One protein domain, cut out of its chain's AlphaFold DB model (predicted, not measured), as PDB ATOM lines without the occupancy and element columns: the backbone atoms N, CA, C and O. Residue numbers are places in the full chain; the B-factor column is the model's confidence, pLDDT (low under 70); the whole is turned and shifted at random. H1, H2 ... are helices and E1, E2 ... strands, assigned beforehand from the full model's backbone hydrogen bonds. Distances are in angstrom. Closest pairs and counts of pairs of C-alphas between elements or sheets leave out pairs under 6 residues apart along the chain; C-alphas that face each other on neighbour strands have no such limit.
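Overview. This is residues 207 to 341 of the 1146 residues of an uncharacterized protein of Kordia periserrulae (UniProt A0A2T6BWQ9). One long straight helix, H1, makes most of the length of this slender model, and a two-stranded hairpin, E1 and E2, continues beyond its end, with the turn at residues 263 to 268 sticking out. From the hairpin the chain folds back beside H1 as a long stretch with no named element, residues 277 to 292, to the opposite end, where H4 runs side by side with the first part of H1 and H3 lies across both; the small H2 sits nearby. There are 135 residues printed, with four named helices and two named strands in the order H1, E1, E2, H2, H3, H4; the sheet, E1 - E2, is antiparallel and the class is mostly helix. The whole is extended, with a radius of gyration of the C-alphas of 26.9 A and spans of 89 by 35 by 21 A.

Arrangement. H1, residues 207 to 253, leads by a tight link to E1, residues 255 to 262. E1 and E2, residues 269 to 276, form a hairpin, antiparallel at 152 degrees; N 257 and O 274, 2.9 A apart, and N 272 and O 259, 2.9 A apart, are within hydrogen-bond range. The closest C-alphas of H1 and E2, those of Tyr 251 and Tyr 275, are 7.9 A apart. H2, residues 293 to 296, is close to but not clearly touching H1, the closest C-alphas being those of Ala 224 and Leu 296 at 7.6 A. H3, residues 302 to 315, touches H1 with residues 303 to 304 alone, about perpendicular at 80 degrees; the closest C-alphas are those of Ile 217 and Ala 304, 5.2 A. H4, residues 320 to 340, touches residues 207 to 225 of H1 at a shallow tilt of 14 degrees, opposite ways, closest at the C-alphas of Ala 207 and Asn 334, 4.9 A. H3 and H4 touch about perpendicular at 83 degrees, closest at the C-alphas of Ile 311 and Ile 323, 6.9 A. Helix packing is mostly crossed, only just: one of the three touching pairs has a shallow tilt. In H1, H3 and H4 every O i to N i+4 pair is within hydrogen-bond range; H2 is too short for such a pair.

Along the chain. H1 begins at C-alpha 207 (52.206, -5.756, -24.760) and measures 67.2 A. E1 measures 21.9 A and E2 20.9 A. H3 measures 19.8 A. H4 measures 30.4 A and ends at C-alpha 340 (62.479, -7.012, -25.898).

Size, cuts and confidence. The C-alphas farthest apart, those of Gly 267 and Asn 341, are 89.2 A apart. The printed part has no cut. The link from E2 to H2 is long, 16 residues. Mean pLDDT of the printed part is 80.1; residues 257 to 274, 276 to 277, 335 and 338 to 341 are under 70.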
ATOM      1  N   ALA A 207      52.039  -4.367 -25.155       82.44
ATOM      2  CA  ALA A 207      52.206  -5.756 -24.760       82.44
ATOM      3  C   ALA A 207      51.764  -6.007 -23.305       82.44
ATOM      4  O   ALA A 207      51.021  -6.950 -23.035       82.44
ATOM      5  N   LYS A 208      52.105  -5.105 -22.372       80.94
ATOM      6  CA  LYS A 208      51.653  -5.166 -20.968       80.94
ATOM      7  C   LYS A 208      50.127  -5.124 -20.835       80.94
ATOM      8  O   LYS A 208      49.545  -5.880 -20.053       80.94
ATOM      9  N   GLN A 209      49.472  -4.253 -21.602       84.50
ATOM     10  CA  GLN A 209      48.011  -4.159 -21.630       84.50
ATOM     11  C   GLN A 209      47.374  -5.416 -22.253       84.50
ATOM     12  O   GLN A 209      46.372  -5.903 -21.734       84.50
ATOM     13  N   ASN A 210      47.987  -5.998 -23.294       87.44
ATOM     14  CA  ASN A 210      47.545  -7.272 -23.873       87.44
ATOM     15  C   ASN A 210      47.619  -8.424 -22.859       87.44
ATOM     16  O   ASN A 210      46.623  -9.116 -22.676       87.44
ATOM     17  N   VAL A 211      48.751  -8.605 -22.163       80.62
ATOM     18  CA  VAL A 211      48.903  -9.647 -21.126       80.62
ATOM     19  C   VAL A 211      47.830  -9.504 -20.044       80.62
ATOM     20  O   VAL A 211      47.166 -10.480 -19.702       80.62
ATOM     21  N   THR A 212      47.594  -8.279 -19.563       81.31
ATOM     22  CA  THR A 212      46.606  -8.001 -18.506       81.31
ATOM     23  C   THR A 212      45.179  -8.392 -18.923       81.31
ATOM     24  O   THR A 212      44.457  -9.024 -18.150       81.31
ATOM     25  N   GLU A 213      44.765  -8.050 -20.147       87.19
ATOM     26  CA  GLU A 213      43.443  -8.413 -20.678       87.19
ATOM     27  C   GLU A 213      43.332  -9.922 -20.980       87.19
ATOM     28  O   GLU A 213      42.325 -10.544 -20.631       87.19
ATOM     29  N   LEU A 214      44.366 -10.538 -21.567       86.94
ATOM     30  CA  LEU A 214      44.392 -11.974 -21.877       86.94
ATOM     31  C   LEU A 214      44.355 -12.841 -20.615       86.94
ATOM     32  O   LEU A 214      43.621 -13.826 -20.578       86.94
ATOM     33  N   GLU A 215      45.073 -12.467 -19.554       85.50
ATOM     34  CA  GLU A 215      45.008 -13.163 -18.267       85.50
ATOM     35  C   GLU A 215      43.605 -13.139 -17.648       85.50
ATOM     36  O   GLU A 215      43.174 -14.125 -17.041       85.50
ATOM     37  N   ALA A 216      42.893 -12.013 -17.756       86.25
ATOM     38  CA  ALA A 216      41.524 -11.901 -17.264       86.25
ATOM     39  C   ALA A 216      40.586 -12.838 -18.046       86.25
ATOM     40  O   ALA A 216      39.818 -13.591 -17.444       86.25
ATOM     41  N   ILE A 217      40.719 -12.863 -19.375       89.75
ATOM     42  CA  ILE A 217      39.960 -13.749 -20.267       89.75
ATOM     43  C   ILE A 217      40.283 -15.228 -19.994       89.75
ATOM     44  O   ILE A 217      39.366 -16.040 -19.864       89.75
ATOM     45  N   ALA A 218      41.558 -15.587 -19.810       86.62
ATOM     46  CA  ALA A 218      41.981 -16.944 -19.458       86.62
ATOM     47  C   ALA A 218      41.342 -17.420 -18.140       86.62
ATOM     48  O   ALA A 218      40.833 -18.540 -18.056       86.62
ATOM     49  N   LYS A 219      41.289 -16.551 -17.119       87.31
ATOM     50  CA  LYS A 219      40.631 -16.836 -15.828       87.31
ATOM     51  C   LYS A 219      39.116 -17.049 -15.985       87.31
ATOM     52  O   LYS A 219      38.549 -17.909 -15.304       87.31
ATOM     53  N   GLU A 220      38.449 -16.318 -16.881       89.69
ATOM     54  CA  GLU A 220      37.028 -16.531 -17.202       89.69
ATOM     55  C   GLU A 220      36.779 -17.863 -17.926       89.69
ATOM     56  O   GLU A 220      35.867 -18.605 -17.548       89.69
ATOM     57  N   ILE A 221      37.614 -18.205 -18.910       89.12
ATOM     58  CA  ILE A 221      37.516 -19.453 -19.681       89.12
ATOM     59  C   ILE A 221      37.764 -20.673 -18.784       89.12
ATOM     60  O   ILE A 221      36.928 -21.581 -18.748       89.12
ATOM     61  N   ALA A 222      38.803 -20.644 -17.943       87.00
ATOM     62  CA  ALA A 222      39.083 -21.703 -16.970       87.00
ATOM     63  C   ALA A 222      37.940 -21.912 -15.968       87.00
ATOM     64  O   ALA A 222      37.600 -23.044 -15.597       87.00
ATOM     65  N   LYS A 223      37.272 -20.828 -15.562       88.31
ATOM     66  CA  LYS A 223      36.063 -20.900 -14.736       88.31
ATOM     67  C   LYS A 223      34.893 -21.530 -15.501       88.31
ATOM     68  O   LYS A 223      34.218 -22.395 -14.940       88.31
ATOM     69  N   ALA A 224      34.658 -21.147 -16.757       87.56
ATOM     70  CA  ALA A 224      33.590 -21.706 -17.591       87.56
ATOM     71  C   ALA A 224      33.782 -23.215 -17.839       87.56
ATOM     72  O   ALA A 224      32.857 -23.998 -17.608       87.56
ATOM     73  N   LYS A 225      35.005 -23.634 -18.184       89.56
ATOM     74  CA  LYS A 225      35.438 -25.031 -18.342       89.56
ATOM     75  C   LYS A 225      35.251 -25.855 -17.064       89.56
ATOM     76  O   LYS A 225      34.713 -26.966 -17.095       89.56
ATOM     77  N   LYS A 226      35.615 -25.306 -15.899       87.38
ATOM     78  CA  LYS A 226      35.393 -25.956 -14.593       87.38
ATOM     79  C   LYS A 226      33.905 -26.148 -14.271       87.38
ATOM     80  O   LYS A 226      33.525 -27.169 -13.694       87.38
ATOM     81  N   ILE A 227      33.053 -25.193 -14.649       86.94
ATOM     82  CA  ILE A 227      31.596 -25.321 -14.507       86.94
ATOM     83  C   ILE A 227      31.071 -26.405 -15.459       86.94
ATOM     84  O   ILE A 227      30.408 -27.333 -14.997       86.94
ATOM     85  N   TYR A 228      31.433 -26.352 -16.745       88.06
ATOM     86  CA  TYR A 228      31.015 -27.325 -17.762       88.06
ATOM     87  C   TYR A 228      31.388 -28.767 -17.387       88.06
ATOM     88  O   TYR A 228      30.531 -29.648 -17.371       88.06
ATOM     89  N   THR A 229      32.643 -29.015 -17.002       85.38
ATOM     90  CA  THR A 229      33.104 -30.349 -16.571       85.38
ATOM     91  C   THR A 229      32.340 -30.866 -15.346       85.38
ATOM     92  O   THR A 229      31.953 -32.036 -15.314       85.38
ATOM     93  N   THR A 230      32.038 -29.996 -14.376       87.56
ATOM     94  CA  THR A 230      31.238 -30.336 -13.185       87.56
ATOM     95  C   THR A 230      29.785 -30.676 -13.545       87.56
ATOM     96  O   THR A 230      29.217 -31.638 -13.022       87.56
ATOM     97  N   GLU A 231      29.168 -29.905 -14.440       87.06
ATOM     98  CA  GLU A 231      27.794 -30.125 -14.903       87.06
ATOM     99  C   GLU A 231      27.676 -31.388 -15.755       87.06
ATOM    100  O   GLU A 231      26.800 -32.209 -15.492       87.06
ATOM    101  N   ARG A 232      28.602 -31.602 -16.697       86.94
ATOM    102  CA  ARG A 232      28.682 -32.810 -17.526       86.94
ATOM    103  C   ARG A 232      28.877 -34.064 -16.673       86.94
ATOM    104  O   ARG A 232      28.204 -35.063 -16.910       86.94
ATOM    105  N   ALA A 233      29.736 -34.014 -15.650       86.50
ATOM    106  CA  ALA A 233      29.913 -35.117 -14.705       86.50
ATOM    107  C   ALA A 233      28.625 -35.410 -13.913       86.50
ATOM    108  O   ALA A 233      28.221 -36.568 -13.795       86.50
ATOM    109  N   ARG A 234      27.931 -34.370 -13.429       87.62
ATOM    110  CA  ARG A 234      26.643 -34.505 -12.727       87.62
ATOM    111  C   ARG A 234      25.544 -35.061 -13.639       87.62
ATOM    112  O   ARG A 234      24.797 -35.937 -13.211       87.62
ATOM    113  N   ALA A 235      25.455 -34.579 -14.877       87.31
ATOM    114  CA  ALA A 235      24.488 -35.033 -15.871       87.31
ATOM    115  C   ALA A 235      24.746 -36.488 -16.281       87.31
ATOM    116  O   ALA A 235      23.811 -37.286 -16.285       87.31
ATOM    117  N   LYS A 236      26.011 -36.866 -16.519       89.50
ATOM    118  CA  LYS A 236      26.401 -38.254 -16.799       89.50
ATOM    119  C   LYS A 236      26.067 -39.177 -15.626       89.50
ATOM    120  O   LYS A 236      25.510 -40.241 -15.851       89.50
ATOM    121  N   ALA A 237      26.346 -38.776 -14.385       87.38
ATOM    122  CA  ALA A 237      26.006 -39.573 -13.202       87.38
ATOM    123  C   ALA A 237      24.484 -39.724 -13.001       87.38
ATOM    124  O   ALA A 237      24.013 -40.797 -12.629       87.38
ATOM    125  N   ALA A 238      23.703 -38.674 -13.280       87.62
ATOM    126  CA  ALA A 238      22.243 -38.740 -13.242       87.62
ATOM    127  C   ALA A 238      21.677 -39.648 -14.349       87.62
ATOM    128  O   ALA A 238      20.814 -40.476 -14.063       87.62
ATOM    129  N   TYR A 239      22.199 -39.536 -15.577       90.12
ATOM    130  CA  TYR A 239      21.825 -40.396 -16.701       90.12
ATOM    131  C   TYR A 239      22.192 -41.858 -16.436       90.12
ATOM    132  O   TYR A 239      21.343 -42.731 -16.597       90.12
ATOM    133  N   GLN A 240      23.421 -42.116 -15.967       88.62
ATOM    134  CA  GLN A 240      23.891 -43.449 -15.585       88.62
ATOM    135  C   GLN A 240      22.926 -44.083 -14.591       88.62
ATOM    136  O   GLN A 240      22.437 -45.168 -14.854       88.62
ATOM    137  N   LYS A 241      22.547 -43.361 -13.530       88.19
ATOM    138  CA  LYS A 241      21.568 -43.860 -12.566       88.19
ATOM    139  C   LYS A 241      20.228 -44.219 -13.221       88.19
ATOM    140  O   LYS A 241      19.699 -45.288 -12.956       88.19
ATOM    141  N   THR A 242      19.678 -43.360 -14.086       87.94
ATOM    142  CA  THR A 242      18.411 -43.672 -14.775       87.94
ATOM    143  C   THR A 242      18.528 -44.820 -15.780       87.94
ATOM    144  O   THR A 242      17.540 -45.506 -16.028       87.94
ATOM    145  N   HIS A 243      19.715 -45.036 -16.354       88.88
ATOM    146  CA  HIS A 243      20.003 -46.168 -17.231       88.88
ATOM    147  C   HIS A 243      20.145 -47.459 -16.420       88.88
ATOM    148  O   HIS A 243      19.479 -48.433 -16.752       88.88
ATOM    149  N   ASP A 244      20.882 -47.436 -15.308       88.06
ATOM    150  CA  ASP A 244      21.022 -48.548 -14.363       88.06
ATOM    151  C   ASP A 244      19.651 -48.971 -13.798       88.06
ATOM    152  O   ASP A 244      19.301 -50.148 -13.863       88.06
ATOM    153  N   ASP A 245      18.827 -48.011 -13.347       88.19
ATOM    154  CA  ASP A 245      17.446 -48.241 -12.886       88.19
ATOM    155  C   ASP A 245      16.588 -48.907 -13.999       88.19
ATOM    156  O   ASP A 245      15.761 -49.785 -13.734       88.19
ATOM    157  N   ALA A 246      16.784 -48.518 -15.267       84.88
ATOM    158  CA  ALA A 246      16.072 -49.082 -16.419       84.88
ATOM    159  C   ALA A 246      16.605 -50.463 -16.852       84.88
ATOM    160  O   ALA A 246      15.827 -51.313 -17.292       84.88
ATOM    161  N   VAL A 247      17.907 -50.713 -16.698       85.19
ATOM    162  CA  VAL A 247      18.547 -52.022 -16.883       85.19
ATOM    163  C   VAL A 247      18.052 -52.996 -15.813       85.19
ATOM    164  O   VAL A 247      17.623 -54.098 -16.155       85.19
ATOM    165  N   GLU A 248      18.024 -52.593 -14.539       84.62
ATOM    166  CA  GLU A 248      17.483 -53.409 -13.445       84.62
ATOM    167  C   GLU A 248      15.999 -53.734 -13.681       84.62
ATOM    168  O   GLU A 248      15.592 -54.895 -13.573       84.62
ATOM    169  N   ALA A 249      15.199 -52.754 -14.117       83.62
ATOM    170  CA  ALA A 249      13.807 -52.979 -14.505       83.62
ATOM    171  C   ALA A 249      13.659 -53.954 -15.693       83.62
ATOM    172  O   ALA A 249      12.755 -54.795 -15.683       83.62
ATOM    173  N   ALA A 250      14.549 -53.898 -16.692       82.50
ATOM    174  CA  ALA A 250      14.561 -54.840 -17.813       82.50
ATOM    175  C   ALA A 250      14.902 -56.273 -17.361       82.50
ATOM    176  O   ALA A 250      14.236 -57.223 -17.781       82.50
ATOM    177  N   TYR A 251      15.871 -56.442 -16.454       80.00
ATOM    178  CA  TYR A 251      16.184 -57.740 -15.841       80.00
ATOM    179  C   TYR A 251      15.046 -58.270 -14.954       80.00
ATOM    180  O   TYR A 251      14.779 -59.471 -14.971       80.00
ATOM    181  N   ALA A 252      14.346 -57.400 -14.222       78.88
ATOM    182  CA  ALA A 252      13.199 -57.771 -13.392       78.88
ATOM    183  C   ALA A 252      11.950 -58.159 -14.213       78.88
ATOM    184  O   ALA A 252      11.130 -58.951 -13.746       78.88
ATOM    185  N   ALA A 253      11.802 -57.621 -15.428       77.00
ATOM    186  CA  ALA A 253      10.717 -57.953 -16.354       77.00
ATOM    187  C   ALA A 253      10.999 -59.194 -17.229       77.00
ATOM    188  O   ALA A 253      10.065 -59.785 -17.777       77.00
ATOM    189  N   ALA A 254      12.265 -59.597 -17.377       75.75
ATOM    190  CA  ALA A 254      12.660 -60.753 -18.178       75.75
ATOM    191  C   ALA A 254      12.325 -62.085 -17.482       75.75
ATOM    192  O   ALA A 254      12.434 -62.230 -16.265       75.75
ATOM    193  N   THR A 255      11.931 -63.101 -18.257       71.38
ATOM    194  CA  THR A 255      11.473 -64.376 -17.679       71.38
ATOM    195  C   THR A 255      12.645 -65.340 -17.520       71.38
ATOM    196  O   THR A 255      13.221 -65.794 -18.511       71.38
ATOM    197  N   LEU A 256      13.000 -65.663 -16.274       70.06
ATOM    198  CA  LEU A 256      14.083 -66.596 -15.965       70.06
ATOM    199  C   LEU A 256      13.677 -68.036 -16.310       70.06
ATOM    200  O   LEU A 256      12.724 -68.573 -15.743       70.06
ATOM    201  N   THR A 257      14.426 -68.675 -17.204       65.00
ATOM    202  CA  THR A 257      14.252 -70.088 -17.568       65.00
ATOM    203  C   THR A 257      15.501 -70.887 -17.222       65.00
ATOM    204  O   THR A 257      16.623 -70.455 -17.477       65.00
ATOM    205  N   GLU A 258      15.319 -72.055 -16.607       64.75
ATOM    206  CA  GLU A 258      16.424 -72.947 -16.253       64.75
ATOM    207  C   GLU A 258      16.648 -73.966 -17.373       64.75
ATOM    208  O   GLU A 258      15.784 -74.794 -17.669       64.75
ATOM    209  N   ARG A 259      17.820 -73.899 -18.004       62.28
ATOM    210  CA  ARG A 259      18.242 -74.799 -19.072       62.28
ATOM    211  C   ARG A 259      19.314 -75.740 -18.540       62.28
ATOM    212  O   ARG A 259      20.412 -75.319 -18.183       62.28
ATOM    213  N   VAL A 260      19.002 -77.033 -18.511       61.28
ATOM    214  CA  VAL A 260      19.994 -78.063 -18.184       61.28
ATOM    215  C   VAL A 260      20.935 -78.215 -19.376       61.28
ATOM    216  O   VAL A 260      20.518 -78.656 -20.448       61.28
ATOM    217  N   VAL A 261      22.198 -77.842 -19.193       62.41
ATOM    218  CA  VAL A 261      23.265 -78.049 -20.175       62.41
ATOM    219  C   VAL A 261      24.098 -79.231 -19.693       62.41
ATOM    220  O   VAL A 261      24.622 -79.231 -18.581       62.41
ATOM    221  N   THR A 262      24.162 -80.272 -20.520       58.53
ATOM    222  CA  THR A 262      25.019 -81.439 -20.280       58.53
ATOM    223  C   THR A 262      26.290 -81.245 -21.082       58.53
ATOM    224  O   THR A 262      26.209 -81.040 -22.294       58.53
ATOM    225  N   ASP A 263      27.436 -81.280 -20.413       56.53
ATOM    226  CA  ASP A 263      28.737 -81.217 -21.071       56.53
ATOM    227  C   ASP A 263      28.958 -82.504 -21.903       56.53
ATOM    228  O   ASP A 263      28.879 -83.602 -21.335       56.53
ATOM    229  N   PRO A 264      29.187 -82.412 -23.231       57.91
ATOM    230  CA  PRO A 264      29.372 -83.579 -24.093       57.91
ATOM    231  C   PRO A 264      30.567 -84.466 -23.723       57.91
ATOM    232  O   PRO A 264      30.513 -85.665 -23.998       57.91
ATOM    233  N   ASP A 265      31.615 -83.899 -23.115       57.38
ATOM    234  CA  ASP A 265      32.887 -84.596 -22.887       57.38
ATOM    235  C   ASP A 265      33.009 -85.179 -21.468       57.38
ATOM    236  O   ASP A 265      33.738 -86.152 -21.258       57.38
ATOM    237  N   THR A 266      32.268 -84.637 -20.492       66.69
ATOM    238  CA  THR A 266      32.288 -85.103 -19.088       66.69
ATOM    239  C   THR A 266      30.988 -85.772 -18.631       66.69
ATOM    240  O   THR A 266      31.001 -86.546 -17.671       66.69
ATOM    241  N   GLY A 267      29.865 -85.523 -19.313       63.81
ATOM    242  CA  GLY A 267      28.549 -86.070 -18.967       63.81
ATOM    243  C   GLY A 267      27.903 -85.452 -17.721       63.81
ATOM    244  O   GLY A 267      26.845 -85.918 -17.292       63.81
ATOM    245  N   GLU A 268      28.506 -84.416 -17.132       57.66
ATOM    246  CA  GLU A 268      27.972 -83.736 -15.955       57.66
ATOM    247  C   GLU A 268      26.878 -82.726 -16.360       57.66
ATOM    248  O   GLU A 268      26.999 -81.980 -17.337       57.66
ATOM    249  N   THR A 269      25.753 -82.726 -15.636       55.72
ATOM    250  CA  THR A 269      24.604 -81.851 -15.917       55.72
ATOM    251  C   THR A 269      24.651 -80.598 -15.051       55.72
ATOM    252  O   THR A 269      24.461 -80.689 -13.836       55.72
ATOM    253  N   SER A 270      24.810 -79.427 -15.665       55.28
ATOM    254  CA  SER A 270      24.723 -78.133 -14.980       55.28
ATOM    255  C   SER A 270      23.410 -77.416 -15.309       55.28
ATOM    256  O   SER A 270      22.883 -77.514 -16.420       55.28
ATOM    257  N   VAL A 271      22.845 -76.704 -14.330       61.91
ATOM    258  CA  VAL A 271      21.641 -75.880 -14.526       61.91
ATOM    259  C   VAL A 271      22.079 -74.453 -14.822       61.91
ATOM    260  O   VAL A 271      22.507 -73.731 -13.921       61.91
ATOM    261  N   VAL A 272      21.969 -74.040 -16.084       59.72
ATOM    262  CA  VAL A 272      22.270 -72.674 -16.518       59.72
ATOM    263  C   VAL A 272      20.978 -71.858 -16.504       59.72
ATOM    264  O   VAL A 272      19.947 -72.283 -17.026       59.72
ATOM    265  N   LYS A 273      21.021 -70.682 -15.879       66.56
ATOM    266  CA  LYS A 273      19.897 -69.742 -15.809       66.56
ATOM    267  C   LYS A 273      19.962 -68.782 -16.995       66.56
ATOM    268  O   LYS A 273      20.915 -68.021 -17.111       66.56
ATOM    269  N   GLU A 274      18.955 -68.827 -17.861       68.50
ATOM    270  CA  GLU A 274      18.880 -68.070 -19.113       68.50
ATOM    271  C   GLU A 274      17.641 -67.152 -19.080       68.50
ATOM    272  O   GLU A 274      16.520 -67.609 -18.830       68.50
ATOM    273  N   TYR A 275      17.835 -65.845 -19.283       71.81
ATOM    274  CA  TYR A 275      16.752 -64.854 -19.300       71.81
ATOM    275  C   TYR A 275      16.124 -64.777 -20.694       71.81
ATOM    276  O   TYR A 275      16.794 -64.438 -21.667       71.81
ATOM    277  N   THR A 276      14.821 -65.038 -20.793       66.56
ATOM    278  CA  THR A 276      14.070 -64.936 -22.053       66.56
ATOM    279  C   THR A 276      13.314 -63.607 -22.142       66.56
ATOM    280  O   THR A 276      12.771 -63.117 -21.148       66.56
ATOM    281  N   ASN A 277      13.289 -63.023 -23.347       69.88
ATOM    282  CA  ASN A 277      12.745 -61.691 -23.667       69.88
ATOM    283  C   ASN A 277      13.437 -60.495 -22.973       69.88
ATOM    284  O   ASN A 277      12.808 -59.459 -22.774       69.88
ATOM    285  N   LEU A 278      14.725 -60.603 -22.629       78.19
ATOM    286  CA  LEU A 278      15.506 -59.464 -22.135       78.19
ATOM    287  C   LEU A 278      15.876 -58.512 -23.288       78.19
ATOM    288  O   LEU A 278      16.634 -58.883 -24.181       78.19
ATOM    289  N   THR A 279      15.385 -57.274 -23.238       76.00
ATOM    290  CA  THR A 279      15.804 -56.173 -24.121       76.00
ATOM    291  C   THR A 279      16.370 -55.043 -23.271       76.00
ATOM    292  O   THR A 279      15.620 -54.390 -22.545       76.00
ATOM    293  N   LEU A 280      17.684 -54.830 -23.334       80.25
ATOM    294  CA  LEU A 280      18.359 -53.780 -22.568       80.25
ATOM    295  C   LEU A 280      18.170 -52.403 -23.232       80.25
ATOM    296  O   LEU A 280      18.167 -52.332 -24.463       80.25
ATOM    297  N   PRO A 281      18.028 -51.314 -22.452       82.62
ATOM    298  CA  PRO A 281      18.031 -49.958 -22.991       82.62
ATOM    299  C   PRO A 281      19.411 -49.602 -23.561       82.62
ATOM    300  O   PRO A 281      20.445 -49.875 -22.946       82.62
ATOM    301  N   GLU A 282      19.431 -48.965 -24.728       82.50
ATOM    302  CA  GLU A 282      20.655 -48.441 -25.339       82.50
ATOM    303  C   GLU A 282      21.215 -47.277 -24.500       82.50
ATOM    304  O   GLU A 282      20.456 -46.453 -23.990       82.50
ATOM    305  N   TYR A 283      22.538 -47.239 -24.312       83.31
ATOM    306  CA  TYR A 283      23.208 -46.158 -23.586       83.31
ATOM    307  C   TYR A 283      23.596 -45.054 -24.574       83.31
ATOM    308  O   TYR A 283      24.642 -45.129 -25.217       83.31
ATOM    309  N   ASP A 284      22.752 -44.032 -24.682       83.94
ATOM    310  CA  ASP A 284      22.966 -42.857 -25.531       83.94
ATOM    311  C   ASP A 284      22.953 -41.582 -24.671       83.94
ATOM    312  O   ASP A 284      21.912 -40.960 -24.435       83.94
ATOM    313  N   PHE A 285      24.126 -41.236 -24.132       85.56
ATOM    314  CA  PHE A 285      24.345 -39.999 -23.383       85.56
ATOM    315  C   PHE A 285      25.008 -38.947 -24.277       85.56
ATOM    316  O   PHE A 285      26.215 -38.995 -24.530       85.56
ATOM    317  N   SER A 286      24.227 -37.944 -24.671       79.50
ATOM    318  CA  SER A 286      24.715 -36.698 -25.263       79.50
ATOM    319  C   SER A 286      24.620 -35.541 -24.260       79.50
ATOM    320  O   SER A 286      23.791 -35.537 -23.348       79.50
ATOM    321  N   PHE A 287      25.509 -34.559 -24.407       82.25
ATOM    322  CA  PHE A 287      25.553 -33.335 -23.603       82.25
ATOM    323  C   PHE A 287      25.800 -32.139 -24.531       82.25
ATOM    324  O   PHE A 287      26.241 -32.332 -25.665       82.25
ATOM    325  N   GLU A 288      25.501 -30.923 -24.071       79.94
ATOM    326  CA  GLU A 288      25.723 -29.698 -24.851       79.94
ATOM    327  C   GLU A 288      27.194 -29.549 -25.269       79.94
ATOM    328  O   GLU A 288      28.097 -30.011 -24.570       79.94
ATOM    329  N   ASN A 289      27.431 -28.912 -26.419       82.00
ATOM    330  CA  ASN A 289      28.782 -28.627 -26.894       82.00
ATOM    331  C   ASN A 289      29.481 -27.662 -25.918       82.00
ATOM    332  O   ASN A 289      28.882 -26.688 -25.467       82.00
ATOM    333  N   GLU A 290      30.756 -27.914 -25.623       84.06
ATOM    334  CA  GLU A 290      31.560 -27.080 -24.729       84.06
ATOM    335  C   GLU A 290      31.694 -25.633 -25.245       84.06
ATOM    336  O   GLU A 290      31.759 -24.695 -24.450       84.06
ATOM    337  N   LEU A 291      31.657 -25.451 -26.572       84.75
ATOM    338  CA  LEU A 291      31.704 -24.148 -27.243       84.75
ATOM    339  C   LEU A 291      30.315 -23.563 -27.587       84.75
ATOM    340  O   LEU A 291      30.220 -22.641 -28.399       84.75
ATOM    341  N   ASP A 292      29.215 -24.060 -26.999       86.56
ATOM    342  CA  ASP A 292      27.886 -23.507 -27.294       86.56
ATOM    343  C   ASP A 292      27.745 -22.041 -26.843       86.56
ATOM    344  O   ASP A 292      27.827 -21.694 -25.662       86.56
ATOM    345  N   LYS A 293      27.469 -21.162 -27.811       84.31
ATOM    346  CA  LYS A 293      27.425 -19.708 -27.601       84.31
ATOM    347  C   LYS A 293      26.206 -19.259 -26.795       84.31
ATOM    348  O   LYS A 293      26.285 -18.251 -26.089       84.31
ATOM    349  N   SER A 294      25.093 -19.993 -26.847       81.69
ATOM    350  CA  SER A 294      23.911 -19.667 -26.040       81.69
ATOM    351  C   SER A 294      24.158 -19.944 -24.554       81.69
ATOM    352  O   SER A 294      23.761 -19.148 -23.706       81.69
ATOM    353  N   THR A 295      24.929 -20.986 -24.245       81.50
ATOM    354  CA  THR A 295      25.353 -21.308 -22.881       81.50
ATOM    355  C   THR A 295      26.517 -20.413 -22.420       81.50
ATOM    356  O   THR A 295      26.479 -19.891 -21.300       81.50
ATOM    357  N   LEU A 296      27.512 -20.136 -23.273       84.88
ATOM    358  CA  LEU A 296      28.685 -19.313 -22.928       84.88
ATOM    359  C   LEU A 296      28.378 -17.821 -22.713       84.88
ATOM    360  O   LEU A 296      28.954 -17.229 -21.799       84.88
ATOM    361  N   THR A 297      27.435 -17.220 -23.453       84.81
ATOM    362  CA  THR A 297      27.013 -15.804 -23.267       84.81
ATOM    363  C   THR A 297      26.534 -15.473 -21.847       84.81
ATOM    364  O   THR A 297      26.490 -14.304 -21.472       84.81
ATOM    365  N   THR A 298      26.182 -16.483 -21.043       82.75
ATOM    366  CA  THR A 298      25.766 -16.325 -19.639       82.75
ATOM    367  C   THR A 298      26.885 -16.573 -18.618       82.75
ATOM    368  O   THR A 298      26.672 -16.380 -17.420       82.75
ATOM    369  N   ARG A 299      28.068 -17.025 -19.065       83.81
ATOM    370  CA  ARG A 299      29.161 -17.540 -18.214       83.81
ATOM    371  C   ARG A 299      30.443 -16.713 -18.277       83.81
ATOM    372  O   ARG A 299      31.153 -16.659 -17.273       83.81
ATOM    373  N   ILE A 300      30.721 -16.100 -19.426       89.00
ATOM    374  CA  ILE A 300      31.906 -15.270 -19.690       89.00
ATOM    375  C   ILE A 300      31.493 -13.886 -20.205       89.00
ATOM    376  O   ILE A 300      30.364 -13.688 -20.658       89.00
ATOM    377  N   SER A 301      32.399 -12.920 -20.112       89.38
ATOM    378  CA  SER A 301      32.201 -11.551 -20.586       89.38
ATOM    379  C   SER A 301      32.115 -11.471 -22.118       89.38
ATOM    380  O   SER A 301      32.569 -12.361 -22.841       89.38
ATOM    381  N   ALA A 302      31.551 -10.376 -22.642       85.94
ATOM    382  CA  ALA A 302      31.477 -10.158 -24.088       85.94
ATOM    383  C   ALA A 302      32.866 -10.124 -24.776       85.94
ATOM    384  O   ALA A 302      32.991 -10.756 -25.825       85.94
ATOM    385  N   PRO A 303      33.923  -9.503 -24.199       86.38
ATOM    386  CA  PRO A 303      35.277  -9.599 -24.748       86.38
ATOM    387  C   PRO A 303      35.828 -11.028 -24.767       86.38
ATOM    388  O   PRO A 303      36.360 -11.456 -25.789       86.38
ATOM    389  N   ALA A 304      35.644 -11.798 -23.688       88.50
ATOM    390  CA  ALA A 304      36.073 -13.197 -23.638       88.50
ATOM    391  C   ALA A 304      35.349 -14.064 -24.685       88.50
ATOM    392  O   ALA A 304      35.974 -14.890 -25.345       88.50
ATOM    393  N   LEU A 305      34.047 -13.837 -24.894       89.19
ATOM    394  CA  LEU A 305      33.258 -14.520 -25.924       89.19
ATOM    395  C   LEU A 305      33.686 -14.144 -27.353       89.19
ATOM    396  O   LEU A 305      33.644 -14.993 -28.249       89.19
ATOM    397  N   GLN A 306      34.089 -12.890 -27.572       88.12
ATOM    398  CA  GLN A 306      34.606 -12.438 -28.861       88.12
ATOM    399  C   GLN A 306      35.962 -13.087 -29.159       88.12
ATOM    400  O   GLN A 306      36.106 -13.684 -30.220       88.12
ATOM    401  N   VAL A 307      36.903 -13.081 -28.204       87.56
ATOM    402  CA  VAL A 307      38.195 -13.783 -28.341       87.56
ATOM    403  C   VAL A 307      37.998 -15.277 -28.591       87.56
ATOM    404  O   VAL A 307      38.597 -15.825 -29.510       87.56
ATOM    405  N   LEU A 308      37.100 -15.927 -27.843       88.56
ATOM    406  CA  LEU A 308      36.727 -17.325 -28.064       88.56
ATOM    407  C   LEU A 308      36.205 -17.559 -29.490       88.56
ATOM    408  O   LEU A 308      36.604 -18.522 -30.136       88.56
ATOM    409  N   THR A 309      35.348 -16.669 -29.999       87.62
ATOM    410  CA  THR A 309      34.800 -16.753 -31.365       87.62
ATOM    411  C   THR A 309      35.865 -16.516 -32.439       87.62
ATOM    412  O   THR A 309      35.840 -17.183 -33.473       87.62
ATOM    413  N   ASP A 310      36.804 -15.601 -32.203       86.56
ATOM    414  CA  ASP A 310      37.898 -15.307 -33.129       86.56
ATOM    415  C   ASP A 310      38.901 -16.477 -33.183       86.56
ATOM    416  O   ASP A 310      39.307 -16.891 -34.271       86.56
ATOM    417  N   ILE A 311      39.231 -17.084 -32.034       87.69
ATOM    418  CA  ILE A 311      40.090 -18.280 -31.940       87.69
ATOM    419  C   ILE A 311      39.413 -19.504 -32.577       87.69
ATOM    420  O   ILE A 311      40.067 -20.216 -33.342       87.69
ATOM    421  N   GLU A 312      38.118 -19.728 -32.318       86.12
ATOM    422  CA  GLU A 312      37.303 -20.778 -32.955       86.12
ATOM    423  C   GLU A 312      37.346 -20.655 -34.486       86.12
ATOM    424  O   GLU A 312      37.696 -21.614 -35.178       86.12
ATOM    425  N   ALA A 313      37.066 -19.458 -35.012       84.88
ATOM    426  CA  ALA A 313      37.035 -19.193 -36.448       84.88
ATOM    427  C   ALA A 313      38.417 -19.280 -37.123       84.88
ATOM    428  O   ALA A 313      38.495 -19.638 -38.299       84.88
ATOM    429  N   ALA A 314      39.497 -18.946 -36.409       85.56
ATOM    430  CA  ALA A 314      40.857 -18.977 -36.945       85.56
ATOM    431  C   ALA A 314      41.502 -20.374 -36.901       85.56
ATOM    432  O   ALA A 314      42.245 -20.724 -37.818       85.56
ATOM    433  N   ASN A 315      41.224 -21.170 -35.860       83.69
ATOM    434  CA  ASN A 315      41.980 -22.393 -35.558       83.69
ATOM    435  C   ASN A 315      41.163 -23.698 -35.657       83.69
ATOM    436  O   ASN A 315      41.750 -24.772 -35.555       83.69
ATOM    437  N   ASN A 316      39.842 -23.638 -35.887       81.44
ATOM    438  CA  ASN A 316      38.933 -24.802 -35.892       81.44
ATOM    439  C   ASN A 316      38.979 -25.644 -34.597       81.44
ATOM    440  O   ASN A 316      38.794 -26.862 -34.633       81.44
ATOM    441  N   VAL A 317      39.243 -24.998 -33.460       85.38
ATOM    442  CA  VAL A 317      39.252 -25.635 -32.134       85.38
ATOM    443  C   VAL A 317      37.863 -26.131 -31.731       85.38
ATOM    444  O   VAL A 317      36.844 -25.605 -32.179       85.38
ATOM    445  N   THR A 318      37.820 -27.156 -30.882       82.31
ATOM    446  CA  THR A 318      36.581 -27.858 -30.505       82.31
ATOM    447  C   THR A 318      36.347 -27.952 -28.997       82.31
ATOM    448  O   THR A 318      35.260 -28.344 -28.575       82.31
ATOM    449  N   THR A 319      37.334 -27.571 -28.185       86.94
ATOM    450  CA  THR A 319      37.297 -27.638 -26.716       86.94
ATOM    451  C   THR A 319      37.793 -26.344 -26.071       86.94
ATOM    452  O   THR A 319      38.552 -25.587 -26.675       86.94
ATOM    453  N   LEU A 320      37.423 -26.094 -24.810       86.75
ATOM    454  CA  LEU A 320      37.941 -24.938 -24.060       86.75
ATOM    455  C   LEU A 320      39.416 -25.102 -23.656       86.75
ATOM    456  O   LEU A 320      40.081 -24.097 -23.430       86.75
ATOM    457  N   GLN A 321      39.949 -26.332 -23.597       85.06
ATOM    458  CA  GLN A 321      41.384 -26.569 -23.360       85.06
ATOM    459  C   GLN A 321      42.232 -26.002 -24.502       85.06
ATOM    460  O   GLN A 321      43.161 -25.246 -24.248       85.06
ATOM    461  N   GLU A 322      41.875 -26.300 -25.754       84.62
ATOM    462  CA  GLU A 322      42.609 -25.800 -26.926       84.62
ATOM    463  C   GLU A 322      42.608 -24.258 -26.992       84.62
ATOM    464  O   GLU A 322      43.541 -23.653 -27.512       84.62
ATOM    465  N   ILE A 323      41.577 -23.613 -26.433       86.44
ATOM    466  CA  ILE A 323      41.469 -22.149 -26.351       86.44
ATOM    467  C   ILE A 323      42.343 -21.580 -25.226       86.44
ATOM    468  O   ILE A 323      43.002 -20.564 -25.436       86.44
ATOM    469  N   GLU A 324      42.396 -22.229 -24.060       84.88
ATOM    470  CA  GLU A 324      43.348 -21.873 -22.995       84.88
ATOM    471  C   GLU A 324      44.800 -21.986 -23.475       84.88
ATOM    472  O   GLU A 324      45.593 -21.082 -23.216       84.88
ATOM    473  N   ASP A 325      45.130 -23.048 -24.215       81.81
ATOM    474  CA  ASP A 325      46.481 -23.294 -24.728       81.81
ATOM    475  C   ASP A 325      46.914 -22.207 -25.732       81.81
ATOM    476  O   ASP A 325      48.042 -21.715 -25.673       81.81
ATOM    477  N   ILE A 326      46.009 -21.767 -26.618       84.31
ATOM    478  CA  ILE A 326      46.267 -20.664 -27.562       84.31
ATOM    479  C   ILE A 326      46.420 -19.327 -26.823       84.31
ATOM    480  O   ILE A 326      47.363 -18.585 -27.094       84.31
ATOM    481  N   ILE A 327      45.561 -19.035 -25.841       84.81
ATOM    482  CA  ILE A 327      45.672 -17.804 -25.043       84.81
ATOM    483  C   ILE A 327      46.974 -17.795 -24.227       84.81
ATOM    484  O   ILE A 327      47.594 -16.743 -24.088       84.81
ATOM    485  N   ALA A 328      47.443 -18.946 -23.737       75.50
ATOM    486  CA  ALA A 328      48.740 -19.056 -23.070       75.50
ATOM    487  C   ALA A 328      49.919 -18.758 -24.021       75.50
ATOM    488  O   ALA A 328      50.882 -18.107 -23.611       75.50
ATOM    489  N   ILE A 329      49.833 -19.169 -25.293       79.88
ATOM    490  CA  ILE A 329      50.818 -18.817 -26.330       79.88
ATOM    491  C   ILE A 329      50.797 -17.307 -26.613       79.88
ATOM    492  O   ILE A 329      51.861 -16.688 -26.659       79.88
ATOM    493  N   ASP A 330      49.617 -16.695 -26.742       81.75
ATOM    494  CA  ASP A 330      49.488 -15.249 -26.964       81.75
ATOM    495  C   ASP A 330      49.995 -14.436 -25.760       81.75
ATOM    496  O   ASP A 330      50.685 -13.427 -25.940       81.75
ATOM    497  N   ILE A 331      49.728 -14.890 -24.528       74.25
ATOM    498  CA  ILE A 331      50.299 -14.312 -23.302       74.25
ATOM    499  C   ILE A 331      51.825 -14.398 -23.345       74.25
ATOM    500  O   ILE A 331      52.479 -13.380 -23.123       74.25
ATOM    501  N   GLN A 332      52.404 -15.561 -23.673       70.94
ATOM    502  CA  GLN A 332      53.859 -15.710 -23.770       70.94
ATOM    503  C   GLN A 332      54.446 -14.791 -24.848       70.94
ATOM    504  O   GLN A 332      55.417 -14.096 -24.573       70.94
ATOM    505  N   SER A 333      53.836 -14.708 -26.035       77.00
ATOM    506  CA  SER A 333      54.332 -13.856 -27.123       77.00
ATOM    507  C   SER A 333      54.292 -12.365 -26.777       77.00
ATOM    508  O   SER A 333      55.216 -11.636 -27.131       77.00
ATOM    509  N   ASN A 334      53.247 -11.895 -26.088       75.69
ATOM    510  CA  ASN A 334      53.200 -10.514 -25.600       75.69
ATOM    511  C   ASN A 334      54.174 -10.304 -24.432       75.69
ATOM    512  O   ASN A 334      54.773  -9.244 -24.312       75.69
ATOM    513  N   THR A 335      54.379 -11.312 -23.589       67.75
ATOM    514  CA  THR A 335      55.362 -11.264 -22.499       67.75
ATOM    515  C   THR A 335      56.794 -11.168 -23.051       67.75
ATOM    516  O   THR A 335      57.584 -10.372 -22.554       67.75
ATOM    517  N   ASP A 336      57.104 -11.868 -24.144       70.12
ATOM    518  CA  ASP A 336      58.384 -11.757 -24.853       70.12
ATOM    519  C   ASP A 336      58.549 -10.372 -25.523       70.12
ATOM    520  O   ASP A 336      59.579  -9.721 -25.344       70.12
ATOM    521  N   GLU A 337      57.521  -9.855 -26.218       72.44
ATOM    522  CA  GLU A 337      57.561  -8.502 -26.816       72.44
ATOM    523  C   GLU A 337      57.697  -7.396 -25.752       72.44
ATOM    524  O   GLU A 337      58.357  -6.379 -25.983       72.44
ATOM    525  N   LEU A 338      57.123  -7.600 -24.567       67.81
ATOM    526  CA  LEU A 338      57.292  -6.721 -23.416       67.81
ATOM    527  C   LEU A 338      58.755  -6.672 -22.950       67.81
ATOM    528  O   LEU A 338      59.262  -5.586 -22.673       67.81
ATOM    529  N   PHE A 339      59.452  -7.811 -22.909       59.19
ATOM    530  CA  PHE A 339      60.859  -7.875 -22.496       59.19
ATOM    531  C   PHE A 339      61.825  -7.286 -23.526       59.19
ATOM    532  O   PHE A 339      62.728  -6.547 -23.142       59.19
ATOM    533  N   ASP A 340      61.617  -7.537 -24.822       67.81
ATOM    534  CA  ASP A 340      62.479  -7.012 -25.898       67.81
ATOM    535  C   ASP A 340      62.496  -5.466 -25.970       67.81
ATOM    536  O   ASP A 340      63.360  -4.861 -26.619       67.81
ATOM    537  N   ASN A 341      61.536  -4.807 -25.310       66.00
ATOM    538  CA  ASN A 341      61.286  -3.376 -25.430       66.00
ATOM    539  C   ASN A 341      61.408  -2.566 -24.119       66.00
ATOM    540  O   ASN A 341      61.235  -1.348 -24.171       66.00
TER     541      ASN A 341